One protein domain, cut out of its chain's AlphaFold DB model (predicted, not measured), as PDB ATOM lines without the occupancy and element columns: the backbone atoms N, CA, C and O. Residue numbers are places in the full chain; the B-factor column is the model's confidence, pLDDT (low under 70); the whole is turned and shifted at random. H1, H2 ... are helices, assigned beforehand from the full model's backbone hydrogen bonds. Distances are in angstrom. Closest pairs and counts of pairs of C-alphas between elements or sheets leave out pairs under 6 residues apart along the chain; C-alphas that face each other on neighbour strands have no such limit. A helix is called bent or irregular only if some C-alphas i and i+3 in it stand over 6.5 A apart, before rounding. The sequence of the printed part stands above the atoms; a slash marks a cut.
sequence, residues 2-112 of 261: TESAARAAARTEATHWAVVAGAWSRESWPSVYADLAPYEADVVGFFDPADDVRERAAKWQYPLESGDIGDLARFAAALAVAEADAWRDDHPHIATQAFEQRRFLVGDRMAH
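This is residues 2 to 112 of the 261 residues of an uncharacterized protein of Acidimicrobiia bacterium (UniProt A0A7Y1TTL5). Three long helices, H1, H5 and H6, lie lengthwise together as a small bundle, with H5 packed on both H1 and H6. The stretch between H1 and H5 swings past one end of these helices with the short H2 and H3, then folds back so that the short H4 lies beside H5 and H6; residues 45 to 50 of this stretch stick out. The printed part has 111 residues with six named helices, H1 to H6 in order along it, and no named strand; the class is all helix. It is compact, with a radius of gyration of the C-alphas of 14.6 A and spans of 46 by 31 by 23 A.

H1, residues 3 to 23, begins at C-alpha 3 (-28.095, 21.999, 67.950) and is 30.5 A long from first to last C-alpha. H2 is residues 31 to 34, H3 residues 40 to 43, and H4 residues 53 to 59. H5, residues 69 to 88, begins at C-alpha 69 (-16.728, 23.899, 40.731) and is 28.6 A long. H6, residues 92 to 112, is 29.5 A long and ends at C-alpha 112 (-7.675, 28.973, 46.222). H6 has a kink of 29 degrees near residue 106 and is irregular, with C-alphas 108 and 111 7.2 A apart.

H1 and H5 touch at a shallow tilt of 18 degrees, opposite ways; their closest C-alphas, those of Ala 21 and Gly 70, are 4.1 A apart. H5 and H6 form a helical hairpin with a shallow tilt of 20 degrees, and their closest C-alphas, those of Glu 83 and Ala 95, are 4.2 A apart. H1 and H6 are near each other. H4 and H6 only just touch, with 3 pairs of C-alphas within 8 A and with residues 101 to 109 of H6 alone; the closest C-alphas, those of Val 53 and Leu 105, are 7.5 A apart, and the tilt is a shallow 16 degrees, opposite ways. The helix packing is mostly aligned, the three touching pairs being at a shallow tilt. H4 and H5 are close but not clearly touching, with the C-alphas of Ala 57 and Phe 75 the closest at 7.4 A. H3 and H6 are close but not clearly touching, with the C-alphas of Glu 40 and Met 110 the closest at 7.3 A. H2 touches no helix. Every O i to N i+4 pair is within hydrogen-bond range in H1, H4 and H5, and 14 of 17 are in H6; H2 and H3 are too short for such a pair.

The two C-alphas farthest apart, those of Val 32 and Asp 90, are 47.2 A apart. The printed part has no cut and no long link; the links H2 to H3 and H5 to H6 are tight. The mean pLDDT of the printed part is 79.5, with residues 25 to 51 and 107 to 108 under 70.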
ATOM      1  N   THR A   2     -26.328  26.248  69.744       81.44
ATOM      2  CA  THR A   2     -27.259  25.144  70.066       81.44
ATOM      3  C   THR A   2     -27.423  24.216  68.857       81.44
ATOM      4  O   THR A   2     -27.218  24.663  67.730       81.44
ATOM      5  N   GLU A   3     -27.835  22.958  69.048       78.25
ATOM      6  CA  GLU A   3     -28.095  21.999  67.950       78.25
ATOM      7  C   GLU A   3     -29.081  22.558  66.913       78.25
ATOM      8  O   GLU A   3     -28.856  22.485  65.705       78.25
ATOM      9  N   SER A   4     -30.139  23.227  67.383       82.56
ATOM     10  CA  SER A   4     -31.103  23.907  66.510       82.56
ATOM     11  C   SER A   4     -30.464  25.020  65.672       82.56
ATOM     12  O   SER A   4     -30.899  25.248  64.544       82.56
ATOM     13  N   ALA A   5     -29.467  25.728  66.209       85.94
ATOM     14  CA  ALA A   5     -28.755  26.774  65.481       85.94
ATOM     15  C   ALA A   5     -27.755  26.181  64.477       85.94
ATOM     16  O   ALA A   5     -27.709  26.648  63.341       85.94
ATOM     17  N   ALA A   6     -27.025  25.124  64.852       82.19
ATOM     18  CA  ALA A   6     -26.101  24.419  63.958       82.19
ATOM     19  C   ALA A   6     -26.841  23.818  62.751       82.19
ATOM     20  O   ALA A   6     -26.470  24.048  61.603       82.19
ATOM     21  N   ARG A   7     -27.986  23.168  62.990       88.25
ATOM     22  CA  ARG A   7     -28.861  22.654  61.929       88.25
ATOM     23  C   ARG A   7     -29.357  23.749  60.980       88.25
ATOM     24  O   ARG A   7     -29.393  23.545  59.767       88.25
ATOM     25  N   ALA A   8     -29.787  24.892  61.515       89.06
ATOM     26  CA  ALA A   8     -30.265  26.006  60.696       89.06
ATOM     27  C   ALA A   8     -29.134  26.618  59.849       89.06
ATOM     28  O   ALA A   8     -29.349  26.926  58.674       89.06
ATOM     29  N   ALA A   9     -27.932  26.734  60.419       88.81
ATOM     30  CA  ALA A   9     -26.741  27.188  59.710       88.81
ATOM     31  C   ALA A   9     -26.373  26.234  58.562       88.81
ATOM     32  O   ALA A   9     -26.259  26.681  57.424       88.81
ATOM     33  N   ALA A  10     -26.316  24.923  58.822       88.62
ATOM     34  CA  ALA A  10     -26.024  23.912  57.807       88.62
ATOM     35  C   ALA A  10     -27.038  23.936  56.646       88.62
ATOM     36  O   ALA A  10     -26.655  23.927  55.478       88.62
ATOM     37  N   ARG A  11     -28.342  24.087  56.932       92.19
ATOM     38  CA  ARG A  11     -29.364  24.246  55.874       92.19
ATOM     39  C   ARG A  11     -29.197  25.519  55.053       92.19
ATOM     40  O   ARG A  11     -29.413  25.494  53.846       92.19
ATOM     41  N   THR A  12     -28.846  26.620  55.705       93.06
ATOM     42  CA  THR A  12     -28.597  27.895  55.020       93.06
ATOM     43  C   THR A  12     -27.361  27.793  54.134       93.06
ATOM     44  O   THR A  12     -27.336  28.311  53.026       93.06
ATOM     45  N   GLU A  13     -26.334  27.076  54.574       91.50
ATOM     46  CA  GLU A  13     -25.157  26.868  53.743       91.50
ATOM     47  C   GLU A  13     -25.425  25.927  52.562       91.50
ATOM     48  O   GLU A  13     -24.926  26.168  51.467       91.50
ATOM     49  N   ALA A  14     -26.269  24.906  52.730       93.06
ATOM     50  CA  ALA A  14     -26.681  24.048  51.621       93.06
ATOM     51  C   ALA A  14     -27.316  24.854  50.469       93.06
ATOM     52  O   ALA A  14     -27.068  24.558  49.300       93.06
ATOM     53  N   THR A  15     -28.095  25.902  50.772       92.00
ATOM     54  CA  THR A  15     -28.670  26.769  49.730       92.00
ATOM     55  C   THR A  15     -27.620  27.663  49.077       92.00
ATOM     56  O   THR A  15     -27.666  27.845  47.863       92.00
ATOM     57  N   HIS A  16     -26.640  28.166  49.834       92.06
ATOM     58  CA  HIS A  16     -25.485  28.869  49.270       92.06
ATOM     59  C   HIS A  16     -24.725  27.985  48.271       92.06
ATOM     60  O   HIS A  16     -24.449  28.410  47.151       92.06
ATOM     61  N   TRP A  17     -24.468  26.727  48.628       92.25
ATOM     62  CA  TRP A  17     -23.814  25.774  47.734       92.25
ATOM     63  C   TRP A  17     -24.633  25.448  46.489       92.25
ATOM     64  O   TRP A  17     -24.079  25.358  45.396       92.25
ATOM     65  N   ALA A  18     -25.956  25.354  46.620       88.25
ATOM     66  CA  ALA A  18     -26.836  25.175  45.473       88.25
ATOM     67  C   ALA A  18     -26.775  26.365  44.495       88.25
ATOM     68  O   ALA A  18     -26.839  26.157  43.283       88.25
ATOM     69  N   VAL A  19     -26.595  27.598  44.991       85.50
ATOM     70  CA  VAL A  19     -26.379  28.784  44.138       85.50
ATOM     71  C   VAL A  19     -25.059  28.673  43.378       85.50
ATOM     72  O   VAL A  19     -25.051  28.889  42.169       85.50
ATOM     73  N   VAL A  20     -23.963  28.291  44.046       86.94
ATOM     74  CA  VAL A  20     -22.656  28.085  43.388       86.94
ATOM     75  C   VAL A  20     -22.759  26.998  42.314       86.94
ATOM     76  O   VAL A  20     -22.314  27.201  41.187       86.94
ATOM     77  N   ALA A  21     -23.412  25.877  42.627       87.31
ATOM     78  CA  ALA A  21     -23.633  24.791  41.679       87.31
ATOM     79  C   ALA A  21     -24.485  25.219  40.473       87.31
ATOM     80  O   ALA A  21     -24.168  24.870  39.336       87.31
ATOM     81  N   GLY A  22     -25.558  25.979  40.709       80.62
ATOM     82  CA  GLY A  22     -26.441  26.486  39.659       80.62
ATOM     83  C   GLY A  22     -25.756  27.511  38.760       80.62
ATOM     84  O   GLY A  22     -25.960  27.496  37.548       80.62
ATOM     85  N   ALA A  23     -24.889  28.345  39.336       75.00
ATOM     86  CA  ALA A  23     -24.060  29.278  38.588       75.00
ATOM     87  C   ALA A  23     -23.041  28.571  37.683       75.00
ATOM     88  O   ALA A  23     -22.523  29.228  36.795       75.00
ATOM     89  N   TRP A  24     -22.763  27.277  37.876       71.12
ATOM     90  CA  TRP A  24     -21.772  26.500  37.122       71.12
ATOM     91  C   TRP A  24     -22.373  25.556  36.061       71.12
ATOM     92  O   TRP A  24     -21.674  24.712  35.507       71.12
ATOM     93  N   SER A  25     -23.668  25.617  35.738       64.88
ATOM     94  CA  SER A  25     -24.190  24.669  34.739       64.88
ATOM     95  C   SER A  25     -23.507  24.892  33.380       64.88
ATOM     96  O   SER A  25     -23.582  25.982  32.831       64.88
ATOM     97  N   ARG A  26     -22.849  23.879  32.795       54.31
ATOM     98  CA  ARG A  26     -22.160  23.994  31.486       54.31
ATOM     99  C   ARG A  26     -23.032  24.590  30.368       54.31
ATOM    100  O   ARG A  26     -22.508  25.141  29.411       54.31
ATOM    101  N   GLU A  27     -24.353  24.496  30.503       53.41
ATOM    102  CA  GLU A  27     -25.346  25.066  29.587       53.41
ATOM    103  C   GLU A  27     -25.510  26.591  29.711       53.41
ATOM    104  O   GLU A  27     -25.925  27.243  28.757       53.41
ATOM    105  N   SER A  28     -25.187  27.178  30.868       52.59
ATOM    106  CA  SER A  28     -25.293  28.624  31.114       52.59
ATOM    107  C   SER A  28     -24.028  29.406  30.740       52.59
ATOM    108  O   SER A  28     -24.028  30.638  30.766       52.59
ATOM    109  N   TRP A  29     -22.971  28.708  30.322       59.16
ATOM    110  CA  TRP A  29     -21.684  29.296  29.981       59.16
ATOM    111  C   TRP A  29     -21.446  29.161  28.473       59.16
ATOM    112  O   TRP A  29     -21.451  28.047  27.956       59.16
ATOM    113  N   PRO A  30     -21.244  30.268  27.732       53.69
ATOM    114  CA  PRO A  30     -20.818  30.224  26.336       53.69
ATOM    115  C   PRO A  30     -19.706  29.196  26.090       53.69
ATOM    116  O   PRO A  30     -18.797  29.056  26.903       53.69
ATOM    117  N   SER A  31     -19.770  28.487  24.961       50.75
ATOM    118  CA  SER A  31     -18.966  27.286  24.664       50.75
ATOM    119  C   SER A  31     -17.450  27.446  24.836       50.75
ATOM    120  O   SER A  31     -16.763  26.473  25.114       50.75
ATOM    121  N   VAL A  32     -16.925  28.670  24.722       48.81
ATOM    122  CA  VAL A  32     -15.510  28.993  24.976       48.81
ATOM    123  C   VAL A  32     -15.106  28.712  26.434       48.81
ATOM    124  O   VAL A  32     -13.946  28.425  26.705       48.81
ATOM    125  N   TYR A  33     -16.052  28.756  27.373       54.56
ATOM    126  CA  TYR A  33     -15.809  28.589  28.808       54.56
ATOM    127  C   TYR A  33     -15.858  27.133  29.268       54.56
ATOM    128  O   TYR A  33     -15.130  26.775  30.187       54.56
ATOM    129  N   ALA A  34     -16.682  26.290  28.637       53.06
ATOM    130  CA  ALA A  34     -16.771  24.868  28.976       53.06
ATOM    131  C   ALA A  34     -15.470  24.117  28.642       53.06
ATOM    132  O   ALA A  34     -15.097  23.189  29.358       53.06
ATOM    133  N   ASP A  35     -14.758  24.566  27.603       53.78
ATOM    134  CA  ASP A  35     -13.465  24.013  27.182       53.78
ATOM    135  C   ASP A  35     -12.279  24.506  28.042       53.78
ATOM    136  O   ASP A  35     -11.186  23.942  27.953       53.78
ATOM    137  N   LEU A  36     -12.485  25.554  28.854       55.44
ATOM    138  CA  LEU A  36     -11.467  26.216  29.690       55.44
ATOM    139  C   LEU A  36     -11.759  26.128  31.198       55.44
ATOM    140  O   LEU A  36     -11.012  26.693  31.999       55.44
ATOM    141  N   ALA A  37     -12.855  25.479  31.587       61.59
ATOM    142  CA  ALA A  37     -13.230  25.300  32.979       61.59
ATOM    143  C   ALA A  37     -12.211  24.372  33.667       61.59
ATOM    144  O   ALA A  37     -12.099  23.217  33.254       61.59
ATOM    145  N   PRO A  38     -11.466  24.849  34.681       67.00
ATOM    146  CA  PRO A  38     -10.502  24.015  35.372       67.00
ATOM    147  C   PRO A  38     -11.228  22.973  36.216       67.00
ATOM    148  O   PRO A  38     -12.196  23.291  36.917       67.00
ATOM    149  N   TYR A  39     -10.732  21.741  36.173       69.88
ATOM    150  CA  TYR A  39     -11.081  20.724  37.154       69.88
ATOM    151  C   TYR A  39     -10.129  20.834  38.335       69.88
ATOM    152  O   TYR A  39      -8.964  21.204  38.186       69.88
ATOM    153  N   GLU A  40     -10.605  20.463  39.516       67.31
ATOM    154  CA  GLU A  40      -9.783  20.436  40.724       67.31
ATOM    155  C   GLU A  40      -8.476  19.653  40.513       67.31
ATOM    156  O   GLU A  40      -7.405  20.111  40.907       67.31
ATOM    157  N   ALA A  41      -8.555  18.550  39.763       64.38
ATOM    158  CA  ALA A  41      -7.405  17.723  39.427       64.38
ATOM    159  C   ALA A  41      -6.427  18.317  38.419       64.38
ATOM    160  O   ALA A  41      -5.279  17.877  38.381       64.38
ATOM    161  N   ASP A  42      -6.849  19.305  37.637       60.34
ATOM    162  CA  ASP A  42      -5.923  20.044  36.785       60.34
ATOM    163  C   ASP A  42      -5.141  21.069  37.607       60.34
ATOM    164  O   ASP A  42      -3.994  21.362  37.293       60.34
ATOM    165  N   VAL A  43      -5.758  21.624  38.657       60.25
ATOM    166  CA  VAL A  43      -5.188  22.754  39.400       60.25
ATOM    167  C   VAL A  43      -4.326  22.307  40.578       60.25
ATOM    168  O   VAL A  43      -3.287  22.910  40.846       60.25
ATOM    169  N   VAL A  44      -4.722  21.245  41.276       57.44
ATOM    170  CA  VAL A  44      -4.002  20.722  42.445       57.44
ATOM    171  C   VAL A  44      -3.051  19.616  41.974       57.44
ATOM    172  O   VAL A  44      -3.255  18.431  42.218       57.44
ATOM    173  N   GLY A  45      -2.023  20.009  41.215       48.81
ATOM    174  CA  GLY A  45      -1.156  19.126  40.418       48.81
ATOM    175  C   GLY A  45      -0.294  18.090  41.162       48.81
ATOM    176  O   GLY A  45       0.485  17.398  40.514       48.81
ATOM    177  N   PHE A  46      -0.417  17.935  42.481       48.31
ATOM    178  CA  PHE A  46       0.256  16.888  43.258       48.31
ATOM    179  C   PHE A  46      -0.652  16.439  44.406       48.31
ATOM    180  O   PHE A  46      -0.870  17.160  45.374       48.31
ATOM    181  N   PHE A  47      -1.219  15.242  44.270       52.03
ATOM    182  CA  PHE A  47      -2.208  14.708  45.199       52.03
ATOM    183  C   PHE A  47      -1.564  13.937  46.355       52.03
ATOM    184  O   PHE A  47      -0.789  13.009  46.125       52.03
ATOM    185  N   ASP A  48      -1.972  14.255  47.585       53.50
ATOM    186  CA  ASP A  48      -1.921  13.321  48.713       53.50
ATOM    187  C   ASP A  48      -3.171  12.416  48.656       53.50
ATOM    188  O   ASP A  48      -4.288  12.936  48.746       53.50
ATOM    189  N   PRO A  49      -3.028  11.084  48.506       52.34
ATOM    190  CA  PRO A  49      -4.160  10.159  48.487       52.34
ATOM    191  C   PRO A  49      -5.059  10.251  49.729       52.34
ATOM    192  O   PRO A  49      -6.271  10.106  49.607       52.34
ATOM    193  N   ALA A  50      -4.503  10.528  50.916       47.81
ATOM    194  CA  ALA A  50      -5.289  10.603  52.154       47.81
ATOM    195  C   ALA A  50      -6.291  11.775  52.149       47.81
ATOM    196  O   ALA A  50      -7.356  11.708  52.778       47.81
ATOM    197  N   ASP A  51      -5.965  12.819  51.387       57.59
ATOM    198  CA  ASP A  51      -6.736  14.046  51.231       57.59
ATOM    199  C   ASP A  51      -7.331  14.184  49.821       57.59
ATOM    200  O   ASP A  51      -7.721  15.270  49.397       57.59
ATOM    201  N   ASP A  52      -7.468  13.080  49.085       73.75
ATOM    202  CA  ASP A  52      -8.121  13.096  47.781       73.75
ATOM    203  C   ASP A  52      -9.634  13.353  47.911       73.75
ATOM    204  O   ASP A  52     -10.361  12.686  48.660       73.75
ATOM    205  N   VAL A  53     -10.132  14.333  47.152       78.69
ATOM    206  CA  VAL A  53     -11.548  14.725  47.173       78.69
ATOM    207  C   VAL A  53     -12.444  13.594  46.671       78.69
ATOM    208  O   VAL A  53     -13.538  13.422  47.213       78.69
ATOM    209  N   ARG A  54     -12.008  12.785  45.690       82.12
ATOM    210  CA  ARG A  54     -12.817  11.651  45.213       82.12
ATOM    211  C   ARG A  54     -12.886  10.548  46.255       82.12
ATOM    212  O   ARG A  54     -13.969  10.010  46.472       82.12
ATOM    213  N   GLU A  55     -11.782  10.224  46.927       81.69
ATOM    214  CA  GLU A  55     -11.799   9.236  48.011       81.69
ATOM    215  C   GLU A  55     -12.725   9.686  49.152       81.69
ATOM    216  O   GLU A  55     -13.538   8.906  49.660       81.69
ATOM    217  N   ARG A  56     -12.659  10.968  49.526       84.50
ATOM    218  CA  ARG A  56     -13.559  11.556  50.527       84.50
ATOM    219  C   ARG A  56     -15.014  11.527  50.060       84.50
ATOM    220  O   ARG A  56     -15.866  11.081  50.821       84.50
ATOM    221  N   ALA A  57     -15.312  11.895  48.816       88.50
ATOM    222  CA  ALA A  57     -16.660  11.795  48.253       88.50
ATOM    223  C   ALA A  57     -17.187  10.349  48.254       88.50
ATOM    224  O   ALA A  57     -18.323  10.105  48.665       88.50
ATOM    225  N   ALA A  58     -16.342   9.373  47.909       88.75
ATOM    226  CA  ALA A  58     -16.689   7.955  47.923       88.75
ATOM    227  C   ALA A  58     -17.043   7.444  49.331       88.75
ATOM    228  O   ALA A  58     -17.997   6.678  49.477       88.75
ATOM    229  N   LYS A  59     -16.350   7.914  50.382       89.19
ATOM    230  CA  LYS A  59     -16.700   7.612  51.789       89.19
ATOM    231  C   LYS A  59     -18.104   8.103  52.159       89.19
ATOM    232  O   LYS A  59     -18.775   7.472  52.971       89.19
ATOM    233  N   TRP A  60     -18.558   9.179  51.525       91.69
ATOM    234  CA  TRP A  60     -19.909   9.730  51.664       91.69
ATOM    235  C   TRP A  60     -20.901   9.196  50.625       91.69
ATOM    236  O   TRP A  60     -22.024   9.686  50.550       91.69
ATOM    237  N   GLN A  61     -20.504   8.193  49.832       92.69
ATOM    238  CA  GLN A  61     -21.302   7.623  48.741       92.69
ATOM    239  C   GLN A  61     -21.777   8.680  47.729       92.69
ATOM    240  O   GLN A  61     -22.796   8.504  47.063       92.69
ATOM    241  N   TYR A  62     -21.032   9.780  47.609       89.50
ATOM    242  CA  TYR A  62     -21.313  10.838  46.658       89.50
ATOM    243  C   TYR A  62     -20.541  10.568  45.357       89.50
ATOM    244  O   TYR A  62     -19.307  10.489  45.389       89.50
ATOM    245  N   PRO A  63     -21.222  10.420  44.207       86.12
ATOM    246  CA  PRO A  63     -20.554  10.245  42.928       86.12
ATOM    247  C   PRO A  63     -20.004  11.594  42.454       86.12
ATOM    248  O   PRO A  63     -20.747  12.431  41.951       86.12
ATOM    249  N   LEU A  64     -18.699  11.812  42.626       84.81
ATOM    250  CA  LEU A  64     -18.023  12.962  42.028       84.81
ATOM    251  C   LEU A  64     -17.813  12.683  40.532       84.81
ATOM    252  O   LEU A  64     -16.986  11.849  40.163       84.81
ATOM    253  N   GLU A  65     -18.605  13.326  39.679       80.12
ATOM    254  CA  GLU A  65     -18.663  13.077  38.236       80.12
ATOM    255  C   GLU A  65     -17.515  13.745  37.474       80.12
ATOM    256  O   GLU A  65     -16.928  13.144  36.576       80.12
ATOM    257  N   SER A  66     -17.204  14.997  37.812       78.75
ATOM    258  CA  SER A  66     -16.263  15.835  37.055       78.75
ATOM    259  C   SER A  66     -15.203  16.505  37.920       78.75
ATOM    260  O   SER A  66     -14.112  16.770  37.424       78.75
ATOM    261  N   GLY A  67     -15.490  16.770  39.200       78.75
ATOM    262  CA  GLY A  67     -14.586  17.550  40.055       78.75
ATOM    263  C   GLY A  67     -14.431  19.014  39.618       78.75
ATOM    264  O   GLY A  67     -13.445  19.659  39.969       78.75
ATOM    265  N   ASP A  68     -15.379  19.534  38.835       82.38
ATOM    266  CA  ASP A  68     -15.484  20.959  38.532       82.38
ATOM    267  C   ASP A  68     -16.145  21.740  39.688       82.38
ATOM    268  O   ASP A  68     -16.642  21.143  40.646       82.38
ATOM    269  N   ILE A  69     -16.167  23.082  39.631       86.00
ATOM    270  CA  ILE A  69     -16.728  23.899  40.731       86.00
ATOM    271  C   ILE A  69     -18.179  23.507  41.026       86.00
ATOM    272  O   ILE A  69     -18.582  23.465  42.186       86.00
ATOM    273  N   GLY A  70     -18.976  23.219  39.997       87.50
ATOM    274  CA  GLY A  70     -20.382  22.878  40.168       87.50
ATOM    275  C   GLY A  70     -20.573  21.544  40.870       87.50
ATOM    276  O   GLY A  70     -21.436  21.425  41.736       87.50
ATOM    277  N   ASP A  71     -19.771  20.548  40.520       87.38
ATOM    278  CA  ASP A  71     -19.801  19.224  41.123       87.38
ATOM    279  C   ASP A  71     -19.292  19.229  42.564       87.38
ATOM    280  O   ASP A  71     -19.947  18.684  43.456       87.38
ATOM    281  N   LEU A  72     -18.201  19.954  42.828       90.25
ATOM    282  CA  LEU A  72     -17.721  20.198  44.186       90.25
ATOM    283  C   LEU A  72     -18.751  20.965  45.025       90.25
ATOM    284  O   LEU A  72     -18.988  20.616  46.179       90.25
ATOM    285  N   ALA A  73     -19.419  21.970  44.455       91.75
ATOM    286  CA  ALA A  73     -20.470  22.711  45.142       91.75
ATOM    287  C   ALA A  73     -21.688  21.828  45.451       91.75
ATOM    288  O   ALA A  73     -22.249  21.915  46.542       91.75
ATOM    289  N   ARG A  74     -22.085  20.932  44.539       92.50
ATOM    290  CA  ARG A  74     -23.144  19.948  44.820       92.50
ATOM    291  C   ARG A  74     -22.731  18.977  45.925       92.50
ATOM    292  O   ARG A  74     -23.545  18.700  46.807       92.50
ATOM    293  N   PHE A  75     -21.476  18.529  45.940       93.62
ATOM    294  CA  PHE A  75     -20.958  17.704  47.029       93.62
ATOM    295  C   PHE A  75     -20.976  18.455  48.372       93.62
ATOM    296  O   PHE A  75     -21.476  17.931  49.369       93.62
ATOM    297  N   ALA A  76     -20.541  19.718  48.398       93.31
ATOM    298  CA  ALA A  76     -20.608  20.576  49.582       93.31
ATOM    299  C   ALA A  76     -22.050  20.768  50.088       93.31
ATOM    300  O   ALA A  76     -22.306  20.692  51.294       93.31
ATOM    301  N   ALA A  77     -23.006  20.962  49.171       94.62
ATOM    302  CA  ALA A  77     -24.428  21.038  49.496       94.62
ATOM    303  C   ALA A  77     -24.932  19.731  50.125       94.62
ATOM    304  O   ALA A  77     -25.638  19.770  51.133       94.62
ATOM    305  N   ALA A  78     -24.547  18.580  49.564       94.75
ATOM    306  CA  ALA A  78     -24.924  17.269  50.082       94.75
ATOM    307  C   ALA A  78     -24.380  17.037  51.500       94.75
ATOM    308  O   ALA A  78     -25.133  16.607  52.375       94.75
ATOM    309  N   LEU A  79     -23.121  17.403  51.764       94.81
ATOM    310  CA  LEU A  79     -22.541  17.353  53.110       94.81
ATOM    311  C   LEU A  79     -23.296  18.265  54.092       94.81
ATOM    312  O   LEU A  79     -23.542  17.880  55.231       94.81
ATOM    313  N   ALA A  80     -23.713  19.457  53.657       94.19
ATOM    314  CA  ALA A  80     -24.429  20.404  54.513       94.19
ATOM    315  C   ALA A  80     -25.842  19.900  54.862       94.19
ATOM    316  O   ALA A  80     -26.318  20.069  55.988       94.19
ATOM    317  N   VAL A  81     -26.504  19.221  53.919       95.62
ATOM    318  CA  VAL A  81     -27.766  18.511  54.175       95.62
ATOM    319  C   VAL A  81     -27.545  17.341  55.132       95.62
ATOM    320  O   VAL A  81     -28.298  17.212  56.098       95.62
ATOM    321  N   ALA A  82     -26.504  16.533  54.909       95.12
ATOM    322  CA  ALA A  82     -26.172  15.399  55.765       95.12
ATOM    323  C   ALA A  82     -25.895  15.835  57.211       95.12
ATOM    324  O   ALA A  82     -26.383  15.203  58.142       95.12
ATOM    325  N   GLU A  83     -25.197  16.954  57.413       94.19
ATOM    326  CA  GLU A  83     -25.008  17.543  58.739       94.19
ATOM    327  C   GLU A  83     -26.333  17.959  59.384       94.19
ATOM    328  O   GLU A  83     -26.602  17.634  60.541       94.19
ATOM    329  N   ALA A  84     -27.173  18.693  58.648       93.44
ATOM    330  CA  ALA A  84     -28.441  19.180  59.171       93.44
ATOM    331  C   ALA A  84     -29.377  18.035  59.591       93.44
ATOM    332  O   ALA A  84     -30.115  18.166  60.574       93.44
ATOM    333  N   ASP A  85     -29.363  16.939  58.837       95.50
ATOM    334  CA  ASP A  85     -30.133  15.739  59.136       95.50
ATOM    335  C   ASP A  85     -29.498  14.934  60.279       95.50
ATOM    336  O   ASP A  85     -30.214  14.510  61.181       95.50
ATOM    337  N   ALA A  86     -28.169  14.836  60.350       93.69
ATOM    338  CA  ALA A  86     -27.474  14.210  61.473       93.69
ATOM    339  C   ALA A  86     -27.740  14.929  62.807       93.69
ATOM    340  O   ALA A  86     -27.980  14.268  63.814       93.69
ATOM    341  N   TRP A  87     -27.784  16.267  62.823       92.12
ATOM    342  CA  TRP A  87     -28.212  17.024  64.006       92.12
ATOM    343  C   TRP A  87     -29.680  16.784  64.370       92.12
ATOM    344  O   TRP A  87     -30.031  16.813  65.544       92.12
ATOM    345  N   ARG A  88     -30.559  16.579  63.381       92.88
ATOM    346  CA  ARG A  88     -31.975  16.260  63.630       92.88
ATOM    347  C   ARG A  88     -32.129  14.872  64.252       92.88
ATOM    348  O   ARG A  88     -32.993  14.698  65.105       92.88
ATOM    349  N   ASP A  89     -31.319  13.926  63.797       95.69
ATOM    350  CA  ASP A  89     -31.458  12.505  64.103       95.69
ATOM    351  C   ASP A  89     -30.551  12.062  65.276       95.69
ATOM    352  O   ASP A  89     -30.377  10.868  65.487       95.69
ATOM    353  N   ASP A  90     -29.995  13.013  66.042       93.69
ATOM    354  CA  ASP A  90     -29.100  12.797  67.197       93.69
ATOM    355  C   ASP A  90     -27.835  11.974  66.866       93.69
ATOM    356  O   ASP A  90     -27.380  11.104  67.609       93.69
ATOM    357  N   HIS A  91     -27.227  12.270  65.711       95.19
ATOM    358  CA  HIS A  91     -25.965  11.683  65.249       95.19
ATOM    359  C   HIS A  91     -24.827  12.729  65.214       95.19
ATOM    360  O   HIS A  91     -24.293  13.039  64.142       95.19
ATOM    361  N   PRO A  92     -24.382  13.265  66.368       90.00
ATOM    362  CA  PRO A  92     -23.427  14.381  66.431       90.00
ATOM    363  C   PRO A  92     -22.049  14.072  65.824       90.00
ATOM    364  O   PRO A  92     -21.348  14.975  65.364       90.00
ATOM    365  N   HIS A  93     -21.652  12.798  65.786       90.06
ATOM    366  CA  HIS A  93     -20.402  12.368  65.161       90.06
ATOM    367  C   HIS A  93     -20.448  12.504  63.629       90.06
ATOM    368  O   HIS A  93     -19.488  12.990  63.039       90.06
ATOM    369  N   ILE A  94     -21.574  12.157  62.991       92.31
ATOM    370  CA  ILE A  94     -21.776  12.338  61.543       92.31
ATOM    371  C   ILE A  94     -21.844  13.828  61.217       92.31
ATOM    372  O   ILE A  94     -21.229  14.275  60.253       92.31
ATOM    373  N   ALA A  95     -22.545  14.606  62.046       86.94
ATOM    374  CA  ALA A  95     -22.650  16.048  61.873       86.94
ATOM    375  C   ALA A  95     -21.271  16.731  61.919       86.94
ATOM    376  O   ALA A  95     -20.935  17.514  61.033       86.94
ATOM    377  N   THR A  96     -20.442  16.368  62.901       87.00
ATOM    378  CA  THR A  96     -19.056  16.852  63.010       87.00
ATOM    379  C   THR A  96     -18.218  16.446  61.797       87.00
ATOM    380  O   THR A  96     -17.543  17.290  61.216       87.00
ATOM    381  N   GLN A  97     -18.298  15.186  61.359       88.06
ATOM    382  CA  GLN A  97     -17.560  14.729  60.178       88.06
ATOM    383  C   GLN A  97     -17.986  15.481  58.911       88.06
ATOM    384  O   GLN A  97     -17.129  15.909  58.143       88.06
ATOM    385  N   ALA A  98     -19.289  15.679  58.690       89.19
ATOM    386  CA  ALA A  98     -19.800  16.443  57.554       89.19
ATOM    387  C   ALA A  98     -19.295  17.894  57.576       89.19
ATOM    388  O   ALA A  98     -18.847  18.406  56.548       89.19
ATOM    389  N   PHE A  99     -19.311  18.539  58.746       87.31
ATOM    390  CA  PHE A  99     -18.762  19.880  58.940       87.31
ATOM    391  C   PHE A  99     -17.271  19.948  58.570       87.31
ATOM    392  O   PHE A  99     -16.864  20.796  57.774       87.31
ATOM    393  N   GLU A 100     -16.456  19.021  59.082       82.69
ATOM    394  CA  GLU A 100     -15.017  18.958  58.799       82.69
ATOM    395  C   GLU A 100     -14.720  18.738  57.310       82.69
ATOM    396  O   GLU A 100     -13.841  19.398  56.753       82.69
ATOM    397  N   GLN A 101     -15.478  17.865  56.639       84.88
ATOM    398  CA  GLN A 101     -15.322  17.649  55.198       84.88
ATOM    399  C   GLN A 101     -15.648  18.903  54.385       84.88
ATOM    400  O   GLN A 101     -14.951  19.194  53.414       84.88
ATOM    401  N   ARG A 102     -16.665  19.678  54.782       87.94
ATOM    402  CA  ARG A 102     -16.978  20.954  54.123       87.94
ATOM    403  C   ARG A 102     -15.875  21.976  54.334       87.94
ATOM    404  O   ARG A 102     -15.442  22.597  53.368       87.94
ATOM    405  N   ARG A 103     -15.363  22.111  55.561       82.81
ATOM    406  CA  ARG A 103     -14.230  23.000  55.852       82.81
ATOM    407  C   ARG A 103     -13.015  22.666  54.983       82.81
ATOM    408  O   ARG A 103     -12.419  23.579  54.410       82.81
ATOM    409  N   PHE A 104     -12.684  21.380  54.872       79.88
ATOM    410  CA  PHE A 104     -11.620  20.881  54.003       79.88
ATOM    411  C   PHE A 104     -11.882  21.230  52.531       79.88
ATOM    412  O   PHE A 104     -11.059  21.867  51.878       79.88
ATOM    413  N   LEU A 105     -13.063  20.887  52.012       81.88
ATOM    414  CA  LEU A 105     -13.420  21.114  50.614       81.88
ATOM    415  C   LEU A 105     -13.312  22.595  50.219       81.88
ATOM    416  O   LEU A 105     -12.713  22.933  49.202       81.88
ATOM    417  N   VAL A 106     -13.856  23.491  51.040       79.88
ATOM    418  CA  VAL A 106     -13.876  24.929  50.743       79.88
ATOM    419  C   VAL A 106     -12.492  25.530  50.876       79.88
ATOM    420  O   VAL A 106     -12.028  26.225  49.977       79.88
ATOM    421  N   GLY A 107     -11.846  25.277  52.008       69.44
ATOM    422  CA  GLY A 107     -10.620  25.957  52.369       69.44
ATOM    423  C   GLY A 107      -9.383  25.389  51.689       69.44
ATOM    424  O   GLY A 107      -8.544  26.152  51.217       69.44
ATOM    425  N   ASP A 108      -9.264  24.062  51.651       69.88
ATOM    426  CA  ASP A 108      -8.053  23.386  51.187       69.88
ATOM    427  C   ASP A 108      -8.116  23.033  49.716       69.88
ATOM    428  O   ASP A 108      -7.067  22.967  49.082       69.88
ATOM    429  N   ARG A 109      -9.322  22.822  49.171       75.44
ATOM    430  CA  ARG A 109      -9.485  22.222  47.842       75.44
ATOM    431  C   ARG A 109     -10.172  23.086  46.812       75.44
ATOM    432  O   ARG A 109     -10.032  22.768  45.644       75.44
ATOM    433  N   MET A 110     -10.895  24.140  47.190       80.50
ATOM    434  CA  MET A 110     -11.692  24.895  46.219       80.50
ATOM    435  C   MET A 110     -11.374  26.386  46.177       80.50
ATOM    436  O   MET A 110     -11.097  26.907  45.099       80.50
ATOM    437  N   ALA A 111     -11.389  27.092  47.315       81.44
ATOM    438  CA  ALA A 111     -11.314  28.557  47.339       81.44
ATOM    439  C   ALA A 111     -10.114  29.101  46.555       81.44
ATOM    440  O   ALA A 111     -10.264  30.014  45.747       81.44
ATOM    441  N   HIS A 112      -8.948  28.490  46.736       73.62
ATOM    442  CA  HIS A 112      -7.675  28.973  46.222       73.62
ATOM    443  C   HIS A 112      -7.557  29.004  44.688       73.62
ATOM    444  O   HIS A 112      -6.750  29.765  44.162       73.62
TER     445      HIS A 112